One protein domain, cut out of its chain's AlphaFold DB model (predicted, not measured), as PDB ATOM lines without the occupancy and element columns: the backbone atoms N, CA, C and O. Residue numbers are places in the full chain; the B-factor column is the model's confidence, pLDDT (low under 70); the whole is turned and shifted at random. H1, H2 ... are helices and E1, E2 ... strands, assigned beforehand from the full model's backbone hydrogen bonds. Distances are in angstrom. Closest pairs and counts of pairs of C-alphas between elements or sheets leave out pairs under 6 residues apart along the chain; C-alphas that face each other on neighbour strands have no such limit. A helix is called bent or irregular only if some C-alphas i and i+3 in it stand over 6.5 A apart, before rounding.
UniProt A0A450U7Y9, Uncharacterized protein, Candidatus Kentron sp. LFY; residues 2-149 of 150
ATOM      1  N   PHE A   2     -17.440  39.176 -28.623       96.31
ATOM      2  CA  PHE A   2     -17.683  40.131 -29.718       96.31
ATOM      3  C   PHE A   2     -18.121  41.520 -29.253       96.31
ATOM      4  O   PHE A   2     -17.489  42.487 -29.654       96.31
ATOM      5  N   ASP A   3     -19.094  41.621 -28.345       95.00
ATOM      6  CA  ASP A   3     -19.531  42.930 -27.832       95.00
ATOM      7  C   ASP A   3     -18.386  43.698 -27.160       95.00
ATOM      8  O   ASP A   3     -18.224  44.895 -27.377       95.00
ATOM      9  N   GLU A   4     -17.544  42.997 -26.396       96.25
ATOM     10  CA  GLU A   4     -16.351  43.582 -25.773       96.25
ATOM     11  C   GLU A   4     -15.370  44.110 -26.825       96.25
ATOM     12  O   GLU A   4     -14.825  45.194 -26.670       96.25
ATOM     13  N   ILE A   5     -15.162  43.377 -27.922       96.94
ATOM     14  CA  ILE A   5     -14.285  43.798 -29.023       96.94
ATOM     15  C   ILE A   5     -14.850  45.036 -29.728       96.94
ATOM     16  O   ILE A   5     -14.122  46.006 -29.931       96.94
ATOM     17  N   THR A   6     -16.136  45.019 -30.084       95.38
ATOM     18  CA  THR A   6     -16.791  46.103 -30.829       95.38
ATOM     19  C   THR A   6     -16.854  47.396 -30.021       95.38
ATOM     20  O   THR A   6     -16.701  48.479 -30.582       95.38
ATOM     21  N   ASN A   7     -17.034  47.296 -28.703       96.00
ATOM     22  CA  ASN A   7     -17.125  48.456 -27.821       96.00
ATOM     23  C   ASN A   7     -15.763  48.937 -27.294       96.00
ATOM     24  O   ASN A   7     -15.686  50.014 -26.700       96.00
ATOM     25  N   HIS A   8     -14.681  48.178 -27.497       96.31
ATOM     26  CA  HIS A   8     -13.357  48.564 -27.018       96.31
ATOM     27  C   HIS A   8     -12.664  49.525 -28.005       96.31
ATOM     28  O   HIS A   8     -12.397  49.122 -29.139       96.31
ATOM     29  N   PRO A   9     -12.258  50.743 -27.581       92.00
ATOM     30  CA  PRO A   9     -11.679  51.765 -28.464       92.00
ATOM     31  C   PRO A   9     -10.479  51.287 -29.289       92.00
ATOM     32  O   PRO A   9     -10.392  51.562 -30.482       92.00
ATOM     33  N   ASP A  10      -9.569  50.529 -28.667       92.19
ATOM     34  CA  ASP A  10      -8.391  50.015 -29.373       92.19
ATOM     35  C   ASP A  10      -8.707  48.847 -30.317       92.19
ATOM     36  O   ASP A  10      -7.983  48.663 -31.290       92.19
ATOM     37  N   LEU A  11      -9.734  48.031 -30.041       95.81
ATOM     38  CA  LEU A  11      -9.990  46.799 -30.799       95.81
ATOM     39  C   LEU A  11     -10.958  47.023 -31.957       95.81
ATOM     40  O   LEU A  11     -10.773  46.423 -33.014       95.81
ATOM     41  N   CYS A  12     -11.942  47.910 -31.798       95.50
ATOM     42  CA  CYS A  12     -12.896  48.215 -32.861       95.50
ATOM     43  C   CYS A  12     -12.188  48.769 -34.110       95.50
ATOM     44  O   CYS A  12     -12.515  48.386 -35.232       95.50
ATOM     45  N   GLY A  13     -11.128  49.566 -33.922       94.50
ATOM     46  CA  GLY A  13     -10.287  50.082 -35.006       94.50
ATOM     47  C   GLY A  13      -9.466  49.015 -35.748       94.50
ATOM     48  O   GLY A  13      -8.967  49.275 -36.849       94.50
ATOM     49  N   LEU A  14      -9.338  47.806 -35.191       96.06
ATOM     50  CA  LEU A  14      -8.611  46.686 -35.799       96.06
ATOM     51  C   LEU A  14      -9.515  45.766 -36.624       96.06
ATOM     52  O   LEU A  14      -8.986  44.925 -37.348       96.06
ATOM     53  N   LEU A  15     -10.843  45.907 -36.542       97.19
ATOM     54  CA  LEU A  15     -11.784  45.063 -37.279       97.19
ATOM     55  C   LEU A  15     -11.599  45.218 -38.795       97.19
ATOM     56  O   LEU A  15     -11.508  46.333 -39.313       97.19
ATOM     57  N   ARG A  16     -11.535  44.101 -39.522       96.62
ATOM     58  CA  ARG A  16     -11.415  44.053 -40.987       96.62
ATOM     59  C   ARG A  16     -12.399  43.049 -41.578       96.62
ATOM     60  O   ARG A  16     -12.813  42.116 -40.903       96.62
ATOM     61  N   GLN A  17     -12.727  43.240 -42.855       95.75
ATOM     62  CA  GLN A  17     -13.547  42.298 -43.630       95.75
ATOM     63  C   GLN A  17     -12.729  41.121 -44.182       95.75
ATOM     64  O   GLN A  17     -13.275  40.064 -44.475       95.75
ATOM     65  N   THR A  18     -11.411  41.283 -44.312       95.44
ATOM     66  CA  THR A  18     -10.522  40.282 -44.908       95.44
ATOM     67  C   THR A  18      -9.225  40.138 -44.116       95.44
ATOM     68  O   THR A  18      -8.808  41.045 -43.390       95.44
ATOM     69  N   CYS A  19      -8.579  38.982 -44.275       95.56
ATOM     70  CA  CYS A  19      -7.195  38.751 -43.877       95.56
ATOM     71  C   CYS A  19      -6.381  38.415 -45.130       95.56
ATOM     72  O   CYS A  19      -6.268  37.248 -45.510       95.56
ATOM     73  N   GLU A  20      -5.876  39.448 -45.800       93.50
ATOM     74  CA  GLU A  20      -5.118  39.324 -47.043       93.50
ATOM     75  C   GLU A  20      -4.026  40.392 -47.116       93.50
ATOM     76  O   GLU A  20      -4.252  41.555 -46.774       93.50
ATOM     77  N   GLU A  21      -2.848  39.993 -47.589       87.88
ATOM     78  CA  GLU A  21      -1.735  40.886 -47.865       87.88
ATOM     79  C   GLU A  21      -0.890  40.346 -49.027       87.88
ATOM     80  O   GLU A  21      -0.563  39.160 -49.085       87.88
ATOM     81  N   MET A  22      -0.537  41.225 -49.973       84.50
ATOM     82  CA  MET A  22       0.308  40.898 -51.134       84.50
ATOM     83  C   MET A  22      -0.156  39.650 -51.918       84.50
ATOM     84  O   MET A  22       0.666  38.847 -52.357       84.50
ATOM     85  N   GLY A  23      -1.474  39.476 -52.085       84.06
ATOM     86  CA  GLY A  23      -2.065  38.358 -52.834       84.06
ATOM     87  C   GLY A  23      -2.071  37.014 -52.095       84.06
ATOM     88  O   GLY A  23      -2.359  35.984 -52.702       84.06
ATOM     89  N   ILE A  24      -1.754  36.999 -50.797       89.00
ATOM     90  CA  ILE A  24      -1.874  35.829 -49.926       89.00
ATOM     91  C   ILE A  24      -2.892  36.145 -48.845       89.00
ATOM     92  O   ILE A  24      -2.814  37.189 -48.205       89.00
ATOM     93  N   GLY A  25      -3.824  35.232 -48.602       92.81
ATOM     94  CA  GLY A  25      -4.858  35.460 -47.607       92.81
ATOM     95  C   GLY A  25      -5.600  34.203 -47.202       92.81
ATOM     96  O   GLY A  25      -5.363  33.106 -47.713       92.81
ATOM     97  N   VAL A  26      -6.508  34.390 -46.253       92.69
ATOM     98  CA  VAL A  26      -7.456  33.370 -45.811       92.69
ATOM     99  C   VAL A  26      -8.829  33.731 -46.350       92.69
ATOM    100  O   VAL A  26      -9.342  34.817 -46.080       92.69
ATOM    101  N   LYS A  27      -9.441  32.798 -47.082       91.00
ATOM    102  CA  LYS A  27     -10.821  32.941 -47.534       91.00
ATOM    103  C   LYS A  27     -11.779  32.499 -46.429       91.00
ATOM    104  O   LYS A  27     -11.618  31.420 -45.860       91.00
ATOM    105  N   VAL A  28     -12.771  33.335 -46.149       92.25
ATOM    106  CA  VAL A  28     -13.878  33.011 -45.246       92.25
ATOM    107  C   VAL A  28     -14.956  32.265 -46.035       92.25
ATOM    108  O   VAL A  28     -15.199  32.578 -47.200       92.25
ATOM    109  N   CYS A  29     -15.549  31.236 -45.430       89.69
ATOM    110  CA  CYS A  29     -16.586  30.432 -46.067       89.69
ATOM    111  C   CYS A  29     -17.917  31.192 -46.167       89.69
ATOM    112  O   CYS A  29     -18.197  32.081 -45.360       89.69
ATOM    113  N   ASP A  30     -18.738  30.825 -47.152       90.25
ATOM    114  CA  ASP A  30     -19.964  31.553 -47.498       90.25
ATOM    115  C   ASP A  30     -20.964  31.598 -46.319       90.25
ATOM    116  O   ASP A  30     -21.696  32.571 -46.170       90.25
ATOM    117  N   GLU A  31     -20.961  30.608 -45.416       91.50
ATOM    118  CA  GLU A  31     -21.855  30.556 -44.245       91.50
ATOM    119  C   GLU A  31     -21.579  31.652 -43.200       91.50
ATOM    120  O   GLU A  31     -22.447  31.979 -42.377       91.50
ATOM    121  N   LEU A  32     -20.364  32.199 -43.217       94.69
ATOM    122  CA  LEU A  32     -19.906  33.282 -42.348       94.69
ATOM    123  C   LEU A  32     -20.006  34.656 -43.028       94.69
ATOM    124  O   LEU A  32     -19.588  35.653 -42.440       94.69
ATOM    125  N   MET A  33     -20.588  34.708 -44.228       94.69
ATOM    126  CA  MET A  33     -20.819  35.920 -45.005       94.69
ATOM    127  C   MET A  33     -22.323  36.219 -45.108       94.69
ATOM    128  O   MET A  33     -23.157  35.314 -45.111       94.69
ATOM    129  N   GLU A  34     -22.688  37.493 -45.197       94.19
ATOM    130  CA  GLU A  34     -24.044  37.965 -45.482       94.19
ATOM    131  C   GLU A  34     -23.948  39.210 -46.367       94.19
ATOM    132  O   GLU A  34     -23.262  40.170 -46.032       94.19
ATOM    133  N   ASN A  35     -24.594  39.179 -47.538       91.62
ATOM    134  CA  ASN A  35     -24.575  40.271 -48.525       91.62
ATOM    135  C   ASN A  35     -23.171  40.748 -48.959       91.62
ATOM    136  O   ASN A  35     -23.006  41.889 -49.374       91.62
ATOM    137  N   GLY A  36     -22.172  39.859 -48.914       89.12
ATOM    138  CA  GLY A  36     -20.790  40.169 -49.295       89.12
ATOM    139  C   GLY A  36     -19.906  40.664 -48.148       89.12
ATOM    140  O   GLY A  36     -18.702  40.796 -48.350       89.12
ATOM    141  N   ASP A  37     -20.466  40.844 -46.951       94.44
ATOM    142  CA  ASP A  37     -19.741  41.235 -45.743       94.44
ATOM    143  C   ASP A  37     -19.664  40.082 -44.736       94.44
ATOM    144  O   ASP A  37     -20.444  39.128 -44.784       94.44
ATOM    145  N   LEU A  38     -18.722  40.165 -43.795       95.69
ATOM    146  CA  LEU A  38     -18.660  39.240 -42.668       95.69
ATOM    147  C   LEU A  38     -19.919  39.351 -41.807       95.69
ATOM    148  O   LEU A  38     -20.318  40.437 -41.385       95.69
ATOM    149  N   ARG A  39     -20.473  38.200 -41.425       96.00
ATOM    150  CA  ARG A  39     -21.492  38.109 -40.378       96.00
ATOM    151  C   ARG A  39     -20.863  38.413 -39.027       96.00
ATOM    152  O   ARG A  39     -20.363  37.513 -38.353       96.00
ATOM    153  N   GLN A  40     -20.887  39.680 -38.621       92.31
ATOM    154  CA  GLN A  40     -20.234  40.155 -37.392       92.31
ATOM    155  C   GLN A  40     -20.786  39.505 -36.106       92.31
ATOM    156  O   GLN A  40     -20.116  39.501 -35.074       92.31
ATOM    157  N   ASP A  41     -21.976  38.888 -36.154       94.12
ATOM    158  CA  ASP A  41     -22.521  38.073 -35.059       94.12
ATOM    159  C   ASP A  41     -21.867  36.678 -34.947       94.12
ATOM    160  O   ASP A  41     -21.989  36.008 -33.915       94.12
ATOM    161  N   ARG A  42     -21.165  36.236 -35.999       96.88
ATOM    162  CA  ARG A  42     -20.531  34.914 -36.131       96.88
ATOM    163  C   ARG A  42     -19.013  34.954 -36.226       96.88
ATOM    164  O   ARG A  42     -18.367  34.045 -35.706       96.88
ATOM    165  N   ILE A  43     -18.442  35.968 -36.863       98.19
ATOM    166  CA  ILE A  43     -17.006  36.073 -37.115       98.19
ATOM    167  C   ILE A  43     -16.527  37.517 -36.958       98.19
ATOM    168  O   ILE A  43     -17.169  38.450 -37.420       98.19
ATOM    169  N   ASN A  44     -15.353  37.677 -36.354       98.12
ATOM    170  CA  ASN A  44     -14.585  38.916 -36.375       98.12
ATOM    171  C   ASN A  44     -13.152  38.625 -36.827       98.12
ATOM    172  O   ASN A  44     -12.557  37.624 -36.420       98.12
ATOM    173  N   ILE A  45     -12.582  39.520 -37.632       98.31
ATOM    174  CA  ILE A  45     -11.165  39.498 -38.012       98.31
ATOM    175  C   ILE A  45     -10.516  40.765 -37.463       98.31
ATOM    176  O   ILE A  45     -10.937  41.870 -37.798       98.31
ATOM    177  N   LEU A  46      -9.490  40.610 -36.629       98.12
ATOM    178  CA  LEU A  46      -8.685  41.716 -36.110       98.12
ATOM    179  C   LEU A  46      -7.340  41.758 -36.829       98.12
ATOM    180  O   LEU A  46      -6.637  40.751 -36.851       98.12
ATOM    181  N   LYS A  47      -6.959  42.921 -37.363       96.62
ATOM    182  CA  LYS A  47      -5.636  43.169 -37.948       96.62
ATOM    183  C   LYS A  47      -4.634  43.520 -36.838       96.62
ATOM    184  O   LYS A  47      -4.654  44.625 -36.302       96.62
ATOM    185  N   ILE A  48      -3.823  42.549 -36.422       95.94
ATOM    186  CA  ILE A  48      -3.006  42.612 -35.196       95.94
ATOM    187  C   ILE A  48      -1.721  43.426 -35.398       95.94
ATOM    188  O   ILE A  48      -1.322  44.182 -34.512       95.94
ATOM    189  N   ASP A  49      -1.092  43.332 -36.563       93.00
ATOM    190  CA  ASP A  49       0.056  44.163 -36.954       93.00
ATOM    191  C   ASP A  49      -0.264  45.673 -36.923       93.00
ATOM    192  O   ASP A  49       0.579  46.484 -36.532       93.00
ATOM    193  N   ALA A  50      -1.505  46.069 -37.226       92.56
ATOM    194  CA  ALA A  50      -1.968  47.451 -37.105       92.56
ATOM    195  C   ALA A  50      -1.917  47.957 -35.651       92.56
ATOM    196  O   ALA A  50      -1.596  49.118 -35.395       92.56
ATOM    197  N   TYR A  51      -2.169  47.089 -34.673       92.62
ATOM    198  CA  TYR A  51      -2.053  47.455 -33.264       92.62
ATOM    199  C   TYR A  51      -0.587  47.647 -32.839       92.62
ATOM    200  O   TYR A  51      -0.250  48.624 -32.165       92.62
ATOM    201  N   PHE A  52       0.310  46.754 -33.262       89.12
ATOM    202  CA  PHE A  52       1.731  46.847 -32.905       89.12
ATOM    203  C   PHE A  52       2.510  47.906 -33.702       89.12
ATOM    204  O   PHE A  52       3.570  48.336 -33.249       89.12
ATOM    205  N   SER A  53       1.984  48.363 -34.841       83.25
ATOM    206  CA  SER A  53       2.557  49.467 -35.630       83.25
ATOM    207  C   SER A  53       2.118  50.858 -35.158       83.25
ATOM    208  O   SER A  53       2.850  51.824 -35.360       83.25
ATOM    209  N   THR A  54       0.951  50.979 -34.515       70.69
ATOM    210  CA  THR A  54       0.393  52.270 -34.063       70.69
ATOM    211  C   THR A  54       0.796  52.652 -32.646       70.69
ATOM    212  O   THR A  54       0.889  53.846 -32.332       70.69
ATOM    213  N   LYS A  55       1.066  51.681 -31.763       61.59
ATOM    214  CA  LYS A  55       1.611  52.011 -30.445       61.59
ATOM    215  C   LYS A  55       2.972  52.670 -30.638       61.59
ATOM    216  O   LYS A  55       3.833  52.133 -31.322       61.59
ATOM    217  N   ARG A  56       3.171  53.823 -29.985       52.56
ATOM    218  CA  ARG A  56       4.445  54.560 -29.841       52.56
ATOM    219  C   ARG A  56       5.497  53.738 -29.072       52.56
ATOM    220  O   ARG A  56       6.087  54.208 -28.102       52.56
ATOM    221  N   MET A  57       5.680  52.476 -29.435       55.94
ATOM    222  CA  MET A  57       6.759  51.635 -28.962       55.94
ATOM    223  C   MET A  57       8.012  52.124 -29.681       55.94
ATOM    224  O   MET A  57       7.990  52.341 -30.890       55.94
ATOM    225  N   ARG A  58       9.102  52.335 -28.934       52.66
ATOM    226  CA  ARG A  58      10.397  52.729 -29.518       52.66
ATOM    227  C   ARG A  58      10.852  51.763 -30.620       52.66
ATOM    228  O   ARG A  58      11.580  52.185 -31.508       52.66
ATOM    229  N   GLU A  59      10.380  50.516 -30.575       59.62
ATOM    230  CA  GLU A  59      10.538  49.511 -31.621       59.62
ATOM    231  C   GLU A  59       9.208  48.754 -31.810       59.62
ATOM    232  O   GLU A  59       8.672  48.225 -30.827       59.62
ATOM    233  N   PRO A  60       8.648  48.690 -33.035       65.69
ATOM    234  CA  PRO A  60       7.465  47.886 -33.320       65.69
ATOM    235  C   PRO A  60       7.738  46.420 -32.985       65.69
ATOM    236  O   PRO A  60       8.696  45.820 -33.483       65.69
ATOM    237  N   SER A  61       6.902  45.825 -32.138       76.75
ATOM    238  CA  SER A  61       7.031  44.399 -31.832       76.75
ATOM    239  C   SER A  61       6.513  43.569 -33.004       76.75
ATOM    240  O   SER A  61       5.485  43.886 -33.597       76.75
ATOM    241  N   LYS A  62       7.221  42.488 -33.345       86.94
ATOM    242  CA  LYS A  62       6.784  41.565 -34.399       86.94
ATOM    243  C   LYS A  62       5.496  40.866 -33.958       86.94
ATOM    244  O   LYS A  62       5.485  40.236 -32.904       86.94
ATOM    245  N   SER A  63       4.454  40.905 -34.778       93.56
ATOM    246  CA  SER A  63       3.190  40.203 -34.536       93.56
ATOM    247  C   SER A  63       2.726  39.440 -35.769       93.56
ATOM    248  O   SER A  63       3.335  39.544 -36.838       93.56
ATOM    249  N   ILE A  64       1.674  38.647 -35.582       96.81
ATOM    250  CA  ILE A  64       0.912  38.067 -36.690       96.81
ATOM    251  C   ILE A  64       0.125  39.167 -37.415       96.81
ATOM    252  O   ILE A  64      -0.089  40.241 -36.842       96.81
ATOM    253  N   ASP A  65      -0.348  38.879 -38.624       96.69
ATOM    254  CA  ASP A  65      -1.153  39.818 -39.411       96.69
ATOM    255  C   ASP A  65      -2.597  39.872 -38.910       96.69
ATOM    256  O   ASP A  65      -3.125  40.955 -38.655       96.69
ATOM    257  N   CYS A  66      -3.233  38.715 -38.688       97.50
ATOM    258  CA  CYS A  66      -4.642  38.668 -38.301       97.50
ATOM    259  C   CYS A  66      -4.936  37.703 -37.154       97.50
ATOM    260  O   CYS A  66      -4.359  36.622 -37.047       97.50
ATOM    261  N   LEU A  67      -5.940  38.049 -36.356       98.56
ATOM    262  CA  LEU A  67      -6.633  37.135 -35.458       98.56
ATOM    263  C   LEU A  67      -8.066  36.955 -35.956       98.56
ATOM    264  O   LEU A  67      -8.853  37.900 -35.940       98.56
ATOM    265  N   ILE A  68      -8.399  35.740 -36.380       98.56
ATOM    266  CA  ILE A  68      -9.753  35.354 -36.773       98.56
ATOM    267  C   ILE A  68     -10.440  34.721 -35.564       98.56
ATOM    268  O   ILE A  68      -9.903  33.797 -34.946       98.56
ATOM    269  N   ILE A  69     -11.629  35.219 -35.237       98.56
ATOM    270  CA  ILE A  69     -12.417  34.815 -34.075       98.56
ATOM    271  C   ILE A  69     -13.784  34.368 -34.574       98.56
ATOM    272  O   ILE A  69     -14.516  35.170 -35.148       98.56
ATOM    273  N   ILE A  70     -14.142  33.108 -34.342       98.25
ATOM    274  CA  ILE A  70     -15.429  32.538 -34.763       98.25
ATOM    275  C   ILE A  70     -16.228  32.153 -33.526       98.25
ATOM    276  O   ILE A  70     -15.718  31.456 -32.651       98.25
ATOM    277  N   LYS A  71     -17.489  32.572 -33.449       97.81
ATOM    278  CA  LYS A  71     -18.420  32.137 -32.408       97.81
ATOM    279  C   LYS A  71     -18.845  30.695 -32.690       97.81
ATOM    280  O   LYS A  71     -19.485  30.427 -33.703       97.81
ATOM    281  N   THR A  72     -18.485  29.768 -31.803       97.19
ATOM    282  CA  THR A  72     -18.788  28.329 -31.943       97.19
ATOM    283  C   THR A  72     -19.924  27.864 -31.036       97.19
ATOM    284  O   THR A  72     -20.452  26.777 -31.231       97.19
ATOM    285  N   GLY A  73     -20.320  28.690 -30.068       95.25
ATOM    286  CA  GLY A  73     -21.429  28.446 -29.148       95.25
ATOM    287  C   GLY A  73     -21.887  29.747 -28.487       95.25
ATOM    288  O   GLY A  73     -21.450  30.833 -28.864       95.25
ATOM    289  N   GLU A  74     -22.769  29.668 -27.489       93.12
ATOM    290  CA  GLU A  74     -23.313  30.866 -26.825       93.12
ATOM    291  C   GLU A  74     -22.211  31.715 -26.171       93.12
ATOM    292  O   GLU A  74     -22.154  32.933 -26.366       93.12
ATOM    293  N   ARG A  75     -21.295  31.054 -25.458       95.12
ATOM    294  CA  ARG A  75     -20.120  31.656 -24.812       95.12
ATOM    295  C   ARG A  75     -18.829  30.947 -25.199       95.12
ATOM    296  O   ARG A  75     -17.884  30.923 -24.421       95.12
ATOM    297  N   GLU A  76     -18.793  30.378 -26.399       97.88
ATOM    298  CA  GLU A  76     -17.629  29.662 -26.912       97.88
ATOM    299  C   GLU A  76     -17.134  30.265 -28.218       97.88
ATOM    300  O   GLU A  76     -17.927  30.587 -29.111       97.88
ATOM    301  N   PHE A  77     -15.814  30.400 -28.327       98.50
ATOM    302  CA  PHE A  77     -15.154  31.003 -29.475       98.50
ATOM    303  C   PHE A  77     -13.950  30.175 -29.908       98.50
ATOM    304  O   PHE A  77     -13.189  29.664 -29.091       98.50
ATOM    305  N   GLY A  78     -13.754  30.080 -31.213       98.50
ATOM    306  CA  GLY A  78     -12.546  29.552 -31.810       98.50
ATOM    307  C   GLY A  78     -11.610  30.678 -32.220       98.50
ATOM    308  O   GLY A  78     -12.053  31.667 -32.807       98.50
ATOM    309  N   LEU A  79     -10.320  30.525 -31.924       98.69
ATOM    310  CA  LEU A  79      -9.279  31.491 -32.262       98.69
ATOM    311  C   LEU A  79      -8.326  30.899 -33.300       98.69
ATOM    312  O   LEU A  79      -7.755  29.827 -33.091       98.69
ATOM    313  N   THR A  80      -8.116  31.623 -34.397       98.69
ATOM    314  CA  THR A  80      -7.090  31.307 -35.398       98.69
ATOM    315  C   THR A  80      -6.172  32.506 -35.570       98.69
ATOM    316  O   THR A  80      -6.578  33.552 -36.073       98.69
ATOM    317  N   LEU A  81      -4.925  32.351 -35.139       98.69
ATOM    318  CA  LEU A  81      -3.861  33.330 -35.320       98.69
ATOM    319  C   LEU A  81      -3.228  33.081 -36.689       98.69
ATOM    320  O   LEU A  81      -2.755  31.974 -36.943       98.69
ATOM    321  N   VAL A  82      -3.217  34.090 -37.555       98.44
ATOM    322  CA  VAL A  82      -2.796  33.974 -38.952       98.44
ATOM    323  C   VAL A  82      -1.608  34.888 -39.223       98.44
ATOM    324  O   VAL A  82      -1.708  36.107 -39.097       98.44
ATOM    325  N   GLU A  83      -0.499  34.280 -39.632       97.44
ATOM    326  CA  GLU A  83       0.659  34.947 -40.227       97.44
ATOM    327  C   GLU A  83       0.664  34.675 -41.736       97.44
ATOM    328  O   GLU A  83       0.731  33.521 -42.171       97.44
ATOM    329  N   LEU A  84       0.623  35.737 -42.530       95.38
ATOM    330  CA  LEU A  84       0.714  35.748 -43.979       95.38
ATOM    331  C   LEU A  84       2.170  35.989 -44.381       95.38
ATOM    332  O   LEU A  84       2.812  36.957 -43.976       95.38
ATOM    333  N   LYS A  85       2.725  35.105 -45.211       91.94
ATOM    334  CA  LYS A  85       4.114  35.225 -45.655       91.94
ATOM    335  C   LYS A  85       4.242  35.038 -47.158       91.94
ATOM    336  O   LYS A  85       4.322  33.915 -47.660       91.94
ATOM    337  N   ALA A  86       4.352  36.161 -47.866       87.50
ATOM    338  CA  ALA A  86       4.718  36.196 -49.275       87.50
ATOM    339  C   ALA A  86       6.207  35.884 -49.447       87.50
ATOM    340  O   ALA A  86       7.083  36.703 -49.169       87.50
ATOM    341  N   VAL A  87       6.503  34.657 -49.871       85.81
ATOM    342  CA  VAL A  87       7.854  34.216 -50.224       85.81
ATOM    343  C   VAL A  87       7.817  33.498 -51.558       85.81
ATOM    344  O   VAL A  87       6.893  32.749 -51.830       85.81
ATOM    345  N   SER A  88       8.867  33.667 -52.355       84.31
ATOM    346  CA  SER A  88       9.066  32.937 -53.614       84.31
ATOM    347  C   SER A  88       9.710  31.556 -53.427       84.31
ATOM    348  O   SER A  88      10.076  30.897 -54.395       84.31
ATOM    349  N   SER A  89       9.965  31.145 -52.179       84.56
ATOM    350  CA  SER A  89      10.561  29.848 -51.859       84.56
ATOM    351  C   SER A  89      10.367  29.498 -50.388       84.56
ATOM    352  O   SER A  89      10.592  30.332 -49.508       84.56
ATOM    353  N   ALA A  90      10.075  28.226 -50.108       85.38
ATOM    354  CA  ALA A  90       9.950  27.702 -48.749       85.38
ATOM    355  C   ALA A  90      11.244  27.853 -47.925       85.38
ATOM    356  O   ALA A  90      11.187  27.978 -46.706       85.38
ATOM    357  N   ARG A  91      12.417  27.933 -48.574       84.81
ATOM    358  CA  ARG A  91      13.708  28.169 -47.896       84.81
ATOM    359  C   ARG A  91      13.792  29.534 -47.203       84.81
ATOM    360  O   ARG A  91      14.650  29.721 -46.350       84.81
ATOM    361  N   ARG A  92      12.934  30.487 -47.586       84.19
ATOM    362  CA  ARG A  92      12.840  31.826 -46.980       84.19
ATOM    363  C   ARG A  92      11.873  31.875 -45.795       84.19
ATOM    364  O   ARG A  92      11.720  32.927 -45.180       84.19
ATOM    365  N   LEU A  93      11.206  30.766 -45.477       88.19
ATOM    366  CA  LEU A  93      10.436  30.636 -44.248       88.19
ATOM    367  C   LEU A  93      11.413  30.379 -43.106       88.19
ATOM    368  O   LEU A  93      11.963  29.288 -42.978       88.19
ATOM    369  N   THR A  94      11.636  31.399 -42.282       89.31
ATOM    370  CA  THR A  94      12.595  31.335 -41.179       89.31
ATOM    371  C   THR A  94      11.843  31.170 -39.858       89.31
ATOM    372  O   THR A  94      11.298  32.152 -39.347       89.31
ATOM    373  N   PRO A  95      11.827  29.977 -39.225       89.81
ATOM    374  CA  PRO A  95      11.075  29.762 -37.985       89.81
ATOM    375  C   PRO A  95      11.469  30.721 -36.857       89.81
ATOM    376  O   PRO A  95      10.622  31.136 -36.072       89.81
ATOM    377  N   ARG A  96      12.749  31.124 -36.811       90.81
ATOM    378  CA  ARG A  96      13.277  32.096 -35.840       90.81
ATOM    379  C   ARG A  96      12.679  33.497 -35.995       90.81
ATOM    380  O   ARG A  96      12.705  34.263 -35.042       90.81
ATOM    381  N   GLU A  97      12.142  33.832 -37.164       89.62
ATOM    382  CA  GLU A  97      11.454  35.102 -37.417       89.62
ATOM    383  C   GLU A  97       9.939  34.987 -37.232       89.62
ATOM    384  O   GLU A  97       9.307  35.954 -36.814       89.62
ATOM    385  N   ILE A  98       9.378  33.805 -37.505       93.38
ATOM    386  CA  ILE A  98       7.935  33.533 -37.462       93.38
ATOM    387  C   ILE A  98       7.463  33.257 -36.032       93.38
ATOM    388  O   ILE A  98       6.495  33.854 -35.572       93.38
ATOM    389  N   LYS A  99       8.151  32.387 -35.282       95.31
ATOM    390  CA  LYS A  99       7.733  32.011 -33.921       95.31
ATOM    391  C   LYS A  99       7.557  33.225 -32.988       95.31
ATOM    392  O   LYS A  99       6.532  33.279 -32.308       95.31
ATOM    393  N   PRO A 100       8.468  34.222 -32.964       95.19
ATOM    394  CA  PRO A 100       8.300  35.392 -32.105       95.19
ATOM    395  C   PRO A 100       7.024  36.196 -32.376       95.19
ATOM    396  O   PRO A 100       6.514  36.818 -31.450       95.19
ATOM    397  N   LYS A 101       6.487  36.175 -33.602       96.12
ATOM    398  CA  LYS A 101       5.241  36.874 -33.958       96.12
ATOM    399  C   LYS A 101       4.030  36.285 -33.238       96.12
ATOM    400  O   LYS A 101       3.235  37.014 -32.638       96.12
ATOM    401  N   PHE A 102       3.938  34.957 -33.231       97.69
ATOM    402  CA  PHE A 102       2.929  34.233 -32.461       97.69
ATOM    403  C   PHE A 102       3.139  34.411 -30.958       97.69
ATOM    404  O   PHE A 102       2.198  34.775 -30.259       97.69
ATOM    405  N   ASP A 103       4.371  34.228 -30.468       96.44
ATOM    406  CA  ASP A 103       4.686  34.378 -29.042       96.44
ATOM    407  C   ASP A 103       4.301  35.772 -28.521       96.44
ATOM    408  O   ASP A 103       3.692  35.884 -27.459       96.44
ATOM    409  N   THR A 104       4.637  36.827 -29.269       95.25
ATOM    410  CA  THR A 104       4.326  38.220 -28.916       95.25
ATOM    411  C   THR A 104       2.823  38.450 -28.886       95.25
ATOM    412  O   THR A 104       2.309  39.023 -27.927       95.25
ATOM    413  N   THR A 105       2.099  37.959 -29.894       97.00
ATOM    414  CA  THR A 105       0.637  38.099 -29.941       97.00
ATOM    415  C   THR A 105      -0.019  37.391 -28.756       97.00
ATOM    416  O   THR A 105      -0.874  37.958 -28.083       97.00
ATOM    417  N   ILE A 106       0.416  36.176 -28.426       97.81
ATOM    418  CA  ILE A 106      -0.137  35.441 -27.285       97.81
ATOM    419  C   ILE A 106       0.180  36.165 -25.975       97.81
ATOM    420  O   ILE A 106      -0.728  36.484 -25.215       97.81
ATOM    421  N   LYS A 107       1.456  36.465 -25.719       96.12
ATOM    422  CA  LYS A 107       1.902  36.986 -24.421       96.12
ATOM    423  C   LYS A 107       1.466  38.424 -24.176       96.12
ATOM    424  O   LYS A 107       0.933  38.722 -23.112       96.12
ATOM    425  N   GLU A 108       1.699  39.312 -25.138       94.44
ATOM    426  CA  GLU A 108       1.495  40.747 -24.936       94.44
ATOM    427  C   GLU A 108       0.077  41.188 -25.308       94.44
ATOM    428  O   GLU A 108      -0.503  42.009 -24.600       94.44
ATOM    429  N   PHE A 109      -0.508  40.643 -26.381       95.75
ATOM    430  CA  PHE A 109      -1.844  41.048 -26.831       95.75
ATOM    431  C   PHE A 109      -2.945  40.274 -26.095       95.75
ATOM    432  O   PHE A 109      -3.740  40.884 -25.382       95.75
ATOM    433  N   LEU A 110      -2.973  38.941 -26.210       97.44
ATOM    434  CA  LEU A 110      -4.062  38.120 -25.663       97.44
ATOM    435  C   LEU A 110      -3.993  37.988 -24.138       97.44
ATOM    436  O   LEU A 110      -4.980  38.233 -23.452       97.44
ATOM    437  N   SER A 111      -2.832  37.607 -23.599       97.00
ATOM    438  CA  SER A 111      -2.689  37.242 -22.184       97.00
ATOM    439  C   SER A 111      -2.396  38.411 -21.248       97.00
ATOM    440  O   SER A 111      -2.455  38.232 -20.034       97.00
ATOM    441  N   LYS A 112      -2.074  39.595 -21.782       95.31
ATOM    442  CA  LYS A 112      -1.704  40.768 -20.980       95.31
ATOM    443  C   LYS A 112      -2.570  41.977 -21.288       95.31
ATOM    444  O   LYS A 112      -3.345  42.374 -20.427       95.31
ATOM    445  N   GLN A 113      -2.470  42.553 -22.488       95.06
ATOM    446  CA  GLN A 113      -3.207  43.779 -22.805       95.06
ATOM    447  C   GLN A 113      -4.723  43.566 -22.763       95.06
ATOM    448  O   GLN A 113      -5.428  44.355 -22.146       95.06
ATOM    449  N   PHE A 114      -5.211  42.519 -23.426       96.75
ATOM    450  CA  PHE A 114      -6.641  42.248 -23.589       96.75
ATOM    451  C   PHE A 114      -7.068  40.993 -22.819       96.75
ATOM    452  O   PHE A 114      -8.006  40.290 -23.201       96.75
ATOM    453  N   ALA A 115      -6.375  40.707 -21.711       97.31
ATOM    454  CA  ALA A 115      -6.610  39.527 -20.885       97.31
ATOM    455  C   ALA A 115      -8.043  39.470 -20.337       97.31
ATOM    456  O   ALA A 115      -8.638  38.401 -20.262       97.31
ATOM    457  N   ASN A 116      -8.635  40.623 -20.024       96.19
ATOM    458  CA  ASN A 116     -10.030  40.732 -19.589       96.19
ATOM    459  C   ASN A 116     -11.039  40.210 -20.631       96.19
ATOM    460  O   ASN A 116     -12.137  39.804 -20.257       96.19
ATOM    461  N   ILE A 117     -10.673  40.205 -21.918       97.00
ATOM    462  CA  ILE A 117     -11.510  39.715 -23.017       97.00
ATOM    463  C   ILE A 117     -11.146  38.268 -23.362       97.00
ATOM    464  O   ILE A 117     -12.022  37.405 -23.405       97.00
ATOM    465  N   PHE A 118      -9.860  37.995 -23.609       97.19
ATOM    466  CA  PHE A 118      -9.402  36.713 -24.159       97.19
ATOM    467  C   PHE A 118      -9.069  35.650 -23.105       97.19
ATOM    468  O   PHE A 118      -9.064  34.468 -23.432       97.19
ATOM    469  N   MET A 119      -8.828  36.046 -21.852       96.25
ATOM    470  CA  MET A 119      -8.577  35.143 -20.717       96.25
ATOM    471  C   MET A 119      -9.757  35.126 -19.730       96.25
ATOM    472  O   MET A 119      -9.598  34.756 -18.568       96.25
ATOM    473  N   ASN A 120     -10.944  35.557 -20.172       96.00
ATOM    474  CA  ASN A 120     -12.139  35.598 -19.338       96.00
ATOM    475  C   ASN A 120     -12.622  34.168 -19.015       96.00
ATOM    476  O   ASN A 120     -13.007  33.451 -19.938       96.00
ATOM    477  N   PRO A 121     -12.685  33.755 -17.734       94.50
ATOM    478  CA  PRO A 121     -13.083  32.395 -17.357       94.50
ATOM    479  C   PRO A 121     -14.549  32.067 -17.677       94.50
ATOM    480  O   PRO A 121     -14.922  30.899 -17.713       94.50
ATOM    481  N   GLY A 122     -15.393  33.078 -17.914       96.19
ATOM    482  CA  GLY A 122     -16.778  32.908 -18.353       96.19
ATOM    483  C   GLY A 122     -16.937  32.657 -19.856       96.19
ATOM    484  O   GLY A 122     -18.072  32.580 -20.332       96.19
ATOM    485  N   ILE A 123     -15.830  32.578 -20.602       95.81
ATOM    486  CA  ILE A 123     -15.798  32.354 -22.046       95.81
ATOM    487  C   ILE A 123     -14.957  31.110 -22.347       95.81
ATOM    488  O   ILE A 123     -13.795  31.021 -21.958       95.81
ATOM    489  N   GLY A 124     -15.534  30.155 -23.074       97.50
ATOM    490  CA  GLY A 124     -14.829  28.973 -23.558       97.50
ATOM    491  C   GLY A 124     -14.054  29.258 -24.845       97.50
ATOM    492  O   GLY A 124     -14.564  29.916 -25.754       97.50
ATOM    493  N   ILE A 125     -12.833  28.727 -24.948       97.75
ATOM    494  CA  ILE A 125     -12.076  28.687 -26.205       97.75
ATOM    495  C   ILE A 125     -12.152  27.265 -26.763       97.75
ATOM    496  O   ILE A 125     -11.476  26.366 -26.267       97.75
ATOM    497  N   SER A 126     -12.995  27.056 -27.774       97.69
ATOM    498  CA  SER A 126     -13.282  25.725 -28.332       97.69
ATOM    499  C   SER A 126     -12.130  25.182 -29.179       97.69
ATOM    500  O   SER A 126     -11.888  23.977 -29.221       97.69
ATOM    501  N   TYR A 127     -11.381  26.069 -29.831       98.31
ATOM    502  CA  TYR A 127     -10.117  25.737 -30.474       98.31
ATOM    503  C   TYR A 127      -9.171  26.932 -30.496       98.31
ATOM    504  O   TYR A 127      -9.586  28.090 -30.530       98.31
ATOM    505  N   PHE A 128      -7.876  26.625 -30.545       98.19
ATOM    506  CA  PHE A 128      -6.805  27.603 -30.665       98.19
ATOM    507  C   PHE A 128      -5.813  27.136 -31.734       98.19
ATOM    508  O   PHE A 128      -5.176  26.092 -31.582       98.19
ATOM    509  N   ARG A 129      -5.716  27.866 -32.847       98.50
ATOM    510  CA  ARG A 129      -4.946  27.470 -34.036       98.50
ATOM    511  C   ARG A 129      -3.915  28.529 -34.401       98.50
ATOM    512  O   ARG A 129      -4.185  29.722 -34.305       98.50
ATOM    513  N   LEU A 130      -2.756  28.069 -34.863       98.19
ATOM    514  CA  LEU A 130      -1.684  28.906 -35.401       98.19
ATOM    515  C   LEU A 130      -1.486  28.552 -36.873       98.19
ATOM    516  O   LEU A 130      -1.126  27.417 -37.185       98.19
ATOM    517  N   TRP A 131      -1.750  29.494 -37.771       97.62
ATOM    518  CA  TRP A 131      -1.662  29.302 -39.215       97.62
ATOM    519  C   TRP A 131      -0.558  30.171 -39.804       97.62
ATOM    520  O   TRP A 131      -0.558  31.389 -39.645       97.62
ATOM    521  N   LEU A 132       0.366  29.528 -40.515       95.56
ATOM    522  CA  LEU A 132       1.300  30.183 -41.424       95.56
ATOM    523  C   LEU A 132       0.784  29.971 -42.848       95.56
ATOM    524  O   LEU A 132       0.780  28.841 -43.336       95.56
ATOM    525  N   VAL A 133       0.356  31.044 -43.503       94.25
ATOM    526  CA  VAL A 133      -0.210  31.003 -44.854       94.25
ATOM    527  C   VAL A 133       0.805  31.570 -45.832       94.25
ATOM    528  O   VAL A 133       1.316  32.675 -45.661       94.25
ATOM    529  N   THR A 134       1.144  30.789 -46.852       92.00
ATOM    530  CA  THR A 134       2.194  31.135 -47.807       92.00
ATOM    531  C   THR A 134       1.992  30.406 -49.131       92.00
ATOM    532  O   THR A 134       1.431  29.311 -49.155       92.00
ATOM    533  N   ASN A 135       2.473  30.998 -50.226       88.44
ATOM    534  CA  ASN A 135       2.445  30.404 -51.561       88.44
ATOM    535  C   ASN A 135       3.858  30.355 -52.178       88.44
ATOM    536  O   ASN A 135       4.149  31.072 -53.133       88.44
ATOM    537  N   PRO A 136       4.771  29.523 -51.640       85.38
ATOM    538  CA  PRO A 136       6.168  29.487 -52.071       85.38
ATOM    539  C   PRO A 136       6.381  28.932 -53.482       85.38
ATOM    540  O   PRO A 136       7.507  28.973 -53.970       85.38
ATOM    541  N   TYR A 137       5.336  28.381 -54.099       83.50
ATOM    542  CA  TYR A 137       5.374  27.763 -55.423       83.50
ATOM    543  C   TYR A 137       4.601  28.560 -56.474       83.50
ATOM    544  O   TYR A 137       4.468  28.075 -57.593       83.50
ATOM    545  N   ASP A 138       4.087  29.742 -56.112       79.00
ATOM    546  CA  ASP A 138       3.236  30.570 -56.972       79.00
ATOM    547  C   ASP A 138       2.089  29.762 -57.604       79.00
ATOM    548  O   ASP A 138       1.787  29.852 -58.795       79.00
ATOM    549  N   TRP A 139       1.471  28.884 -56.804       79.56
ATOM    550  CA  TRP A 139       0.320  28.134 -57.276       79.56
ATOM    551  C   TRP A 139      -0.810  29.103 -57.616       79.56
ATOM    552  O   TRP A 139      -1.106  29.988 -56.806       79.56
ATOM    553  N   PRO A 140      -1.460  28.932 -58.780       78.75
ATOM    554  CA  PRO A 140      -2.589  29.766 -59.139       78.75
ATOM    555  C   PRO A 140      -3.710  29.580 -58.110       78.75
ATOM    556  O   PRO A 140      -3.860  28.479 -57.559       78.75
ATOM    557  N   PRO A 141      -4.519  30.621 -57.859       73.62
ATOM    558  CA  PRO A 141      -5.668  30.501 -56.977       73.62
ATOM    559  C   PRO A 141      -6.562  29.359 -57.462       73.62
ATOM    560  O   PRO A 141      -6.889  29.253 -58.648       73.62
ATOM    561  N   MET A 142      -6.928  28.458 -56.548       74.12
ATOM    562  CA  MET A 142      -7.849  27.381 -56.888       74.12
ATOM    563  C   MET A 142      -9.237  27.972 -57.186       74.12
ATOM    564  O   MET A 142      -9.651  28.911 -56.509       74.12
ATOM    565  N   PRO A 143      -9.988  27.426 -58.160       77.19
ATOM    566  CA  PRO A 143     -11.364  27.844 -58.387       77.19
ATOM    567  C   PRO A 143     -12.217  27.628 -57.136       77.19
ATOM    568  O   PRO A 143     -12.115  26.582 -56.490       77.19
ATOM    569  N   ASP A 144     -13.107  28.574 -56.846       73.44
ATOM    570  CA  ASP A 144     -13.993  28.557 -55.675       73.44
ATOM    571  C   ASP A 144     -14.771  27.245 -55.512       73.44
ATOM    572  O   ASP A 144     -14.922  26.729 -54.405       73.44
ATOM    573  N   GLU A 145     -15.201  26.645 -56.621       74.44
ATOM    574  CA  GLU A 145     -15.913  25.363 -56.644       74.44
ATOM    575  C   GLU A 145     -15.109  24.201 -56.045       74.44
ATOM    576  O   GLU A 145     -15.694  23.254 -55.521       74.44
ATOM    577  N   LYS A 146     -13.772  24.250 -56.107       71.19
ATOM    578  CA  LYS A 146     -12.912  23.219 -55.512       71.19
ATOM    579  C   LYS A 146     -12.763  23.385 -54.002       71.19
ATOM    580  O   LYS A 146     -12.587  22.380 -53.322       71.19
ATOM    581  N   TYR A 147     -12.869  24.608 -53.479       67.19
ATOM    582  CA  TYR A 147     -12.828  24.869 -52.036       67.19
ATOM    583  C   TYR A 147     -14.113  24.437 -51.319       67.19
ATOM    584  O   TYR A 147     -14.055  24.058 -50.156       67.19
ATOM    585  N   ARG A 148     -15.256  24.439 -52.018       66.44
ATOM    586  CA  ARG A 148     -16.581  24.093 -51.467       66.44
ATOM    587  C   ARG A 148     -16.855  22.587 -51.315       66.44
ATOM    588  O   ARG A 148     -17.938  22.213 -50.885       66.44
ATOM    589  N   LYS A 149     -15.928  21.709 -51.718       55.06
ATOM    590  CA  LYS A 149     -16.140  20.246 -51.752       55.06
ATOM    591  C   LYS A 149     -15.767  19.491 -50.465       55.06
ATOM    592  O   LYS A 149     -15.788  18.263 -50.500       55.06
TER     593      LYS A 149
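AT A GLANCE: This is residues 2 to 149 of the 150 residues of an uncharacterized protein of Candidatus Kentron sp. LFY (UniProt A0A450U7Y9). A twisted sheet of four strands, E3, E4, E5 and E6, has one long helix, H4, packed over one face, while the small hairpin of E1 and E2 sits by the ends of E5 and E6. The short helices H1 and H2 lie near E3, residues 54 to 59, of which 54 belongs to H3, stick out free, and the last stretch leads away to H6. The printed part has 148 residues with six named helices and six named strands, in the order H1, H2, E1, E2, E3, H3, E4, E5, H4, H5, E6, H6. The larger sheet is mixed, in the order E3, E4, E5, E6, with E5 and E6 parallel; the class is mixed, helices and strands. The whole is compact, with a radius of gyration of the C-alphas of 15.9 A and spans of 42 by 41 by 24 A.

IN THESE COORDINATES: H1, residues 2 to 7, begins at C-alpha 2 at (-17.683, 40.131, -29.718), and H2 follows with residues 9 to 12. E1, residues 19 to 21, and E2, residues 24 to 26, come next. E3 is residues 43 to 47, 13.4 A long, and H3 is residues 48 to 54, 10.3 A long. E4, residues 66 to 71, measures 16.3 A, and E5, residues 76 to 84, measures 25.8 A. H4, residues 95 to 113, is 25.1 A long and begins at C-alpha 95 at (11.075, 29.762, -37.985); it is neither bent nor irregular, but only just: C-alphas 110 and 113 are 6.4 A apart. H5 is residues 115 to 118, and E6, residues 124 to 133, is 25.9 A long. H6, residues 144 to 147, ends at C-alpha 147 at (-12.828, 24.869, -52.036).

HOW THE PARTS SIT: In the four-strand sheet E3 and E6 are the edge strands, and it is twisted, its C-alphas lying up to 4.3 A off the best plane. E3 and E4 are antiparallel at 164 degrees, with N 44 and O 69 at 2.9 A. E4 and E5 form a hairpin at 159 degrees, with N 68 and O 80 at 2.9 A. E5 and E6 are parallel at 13 degrees, with N 79 and O 127 at 2.9 A. E5, H4, H5 and E6 make a strand-helix-strand unit, two parallel neighbour strands joined through helices, with a right-handed crossover. H4 on one face of the sheet gives two layers, helix over strands; its height over the sheet is 10.4 A. It lies over E5 and E6 and runs slantwise to the strands, only just, at 33 degrees to E5 on the local plane. The closest C-alphas of H4 and E5 are those of Phe 102 and Leu 81, 7.4 A apart. H1, with residues 2 to 6, and H3, with residues 48 to 50, only graze the sheet. H3 and H4 are close but not clearly touching, with the C-alphas of Ile 48 and Thr 105 at 7.8 A, about perpendicular at 78 degrees. H4 and H5 only just touch, with 3 pairs of C-alphas within 8 A, and only at the corner by their link; Leu 110 and Phe 118 have the closest C-alphas, 5.7 A. H1 and H2 likewise only just touch, with 3 such pairs, only at the corner; the closest C-alphas are those of Thr 6 and Cys 12, 4.9 A. The hairpin of E1 and E2 is antiparallel at 178 degrees, with N 21 and O 24 at 2.9 A; the closest C-alphas of E2 and E5 are those of Ile 24 and Leu 84, 6.5 A. H6 is not on the sheet and is apart from, for instance, H4 and E5. Every O i to N i+4 pair is within hydrogen-bond range in H1 and H3, and 9 of 15 are in H4; H2, H5 and H6 are too short for such a pair.

THE WHOLE: The C-alphas farthest apart are those of Arg 58 and Lys 149, 47.5 A. The printed part has no cut. The links from E2 to E3, 16 residues, and from H3 to E4, 11 residues, are long. Mean pLDDT of the printed part is 90.7, and residues 55 to 60 and 147 to 149 are under 70.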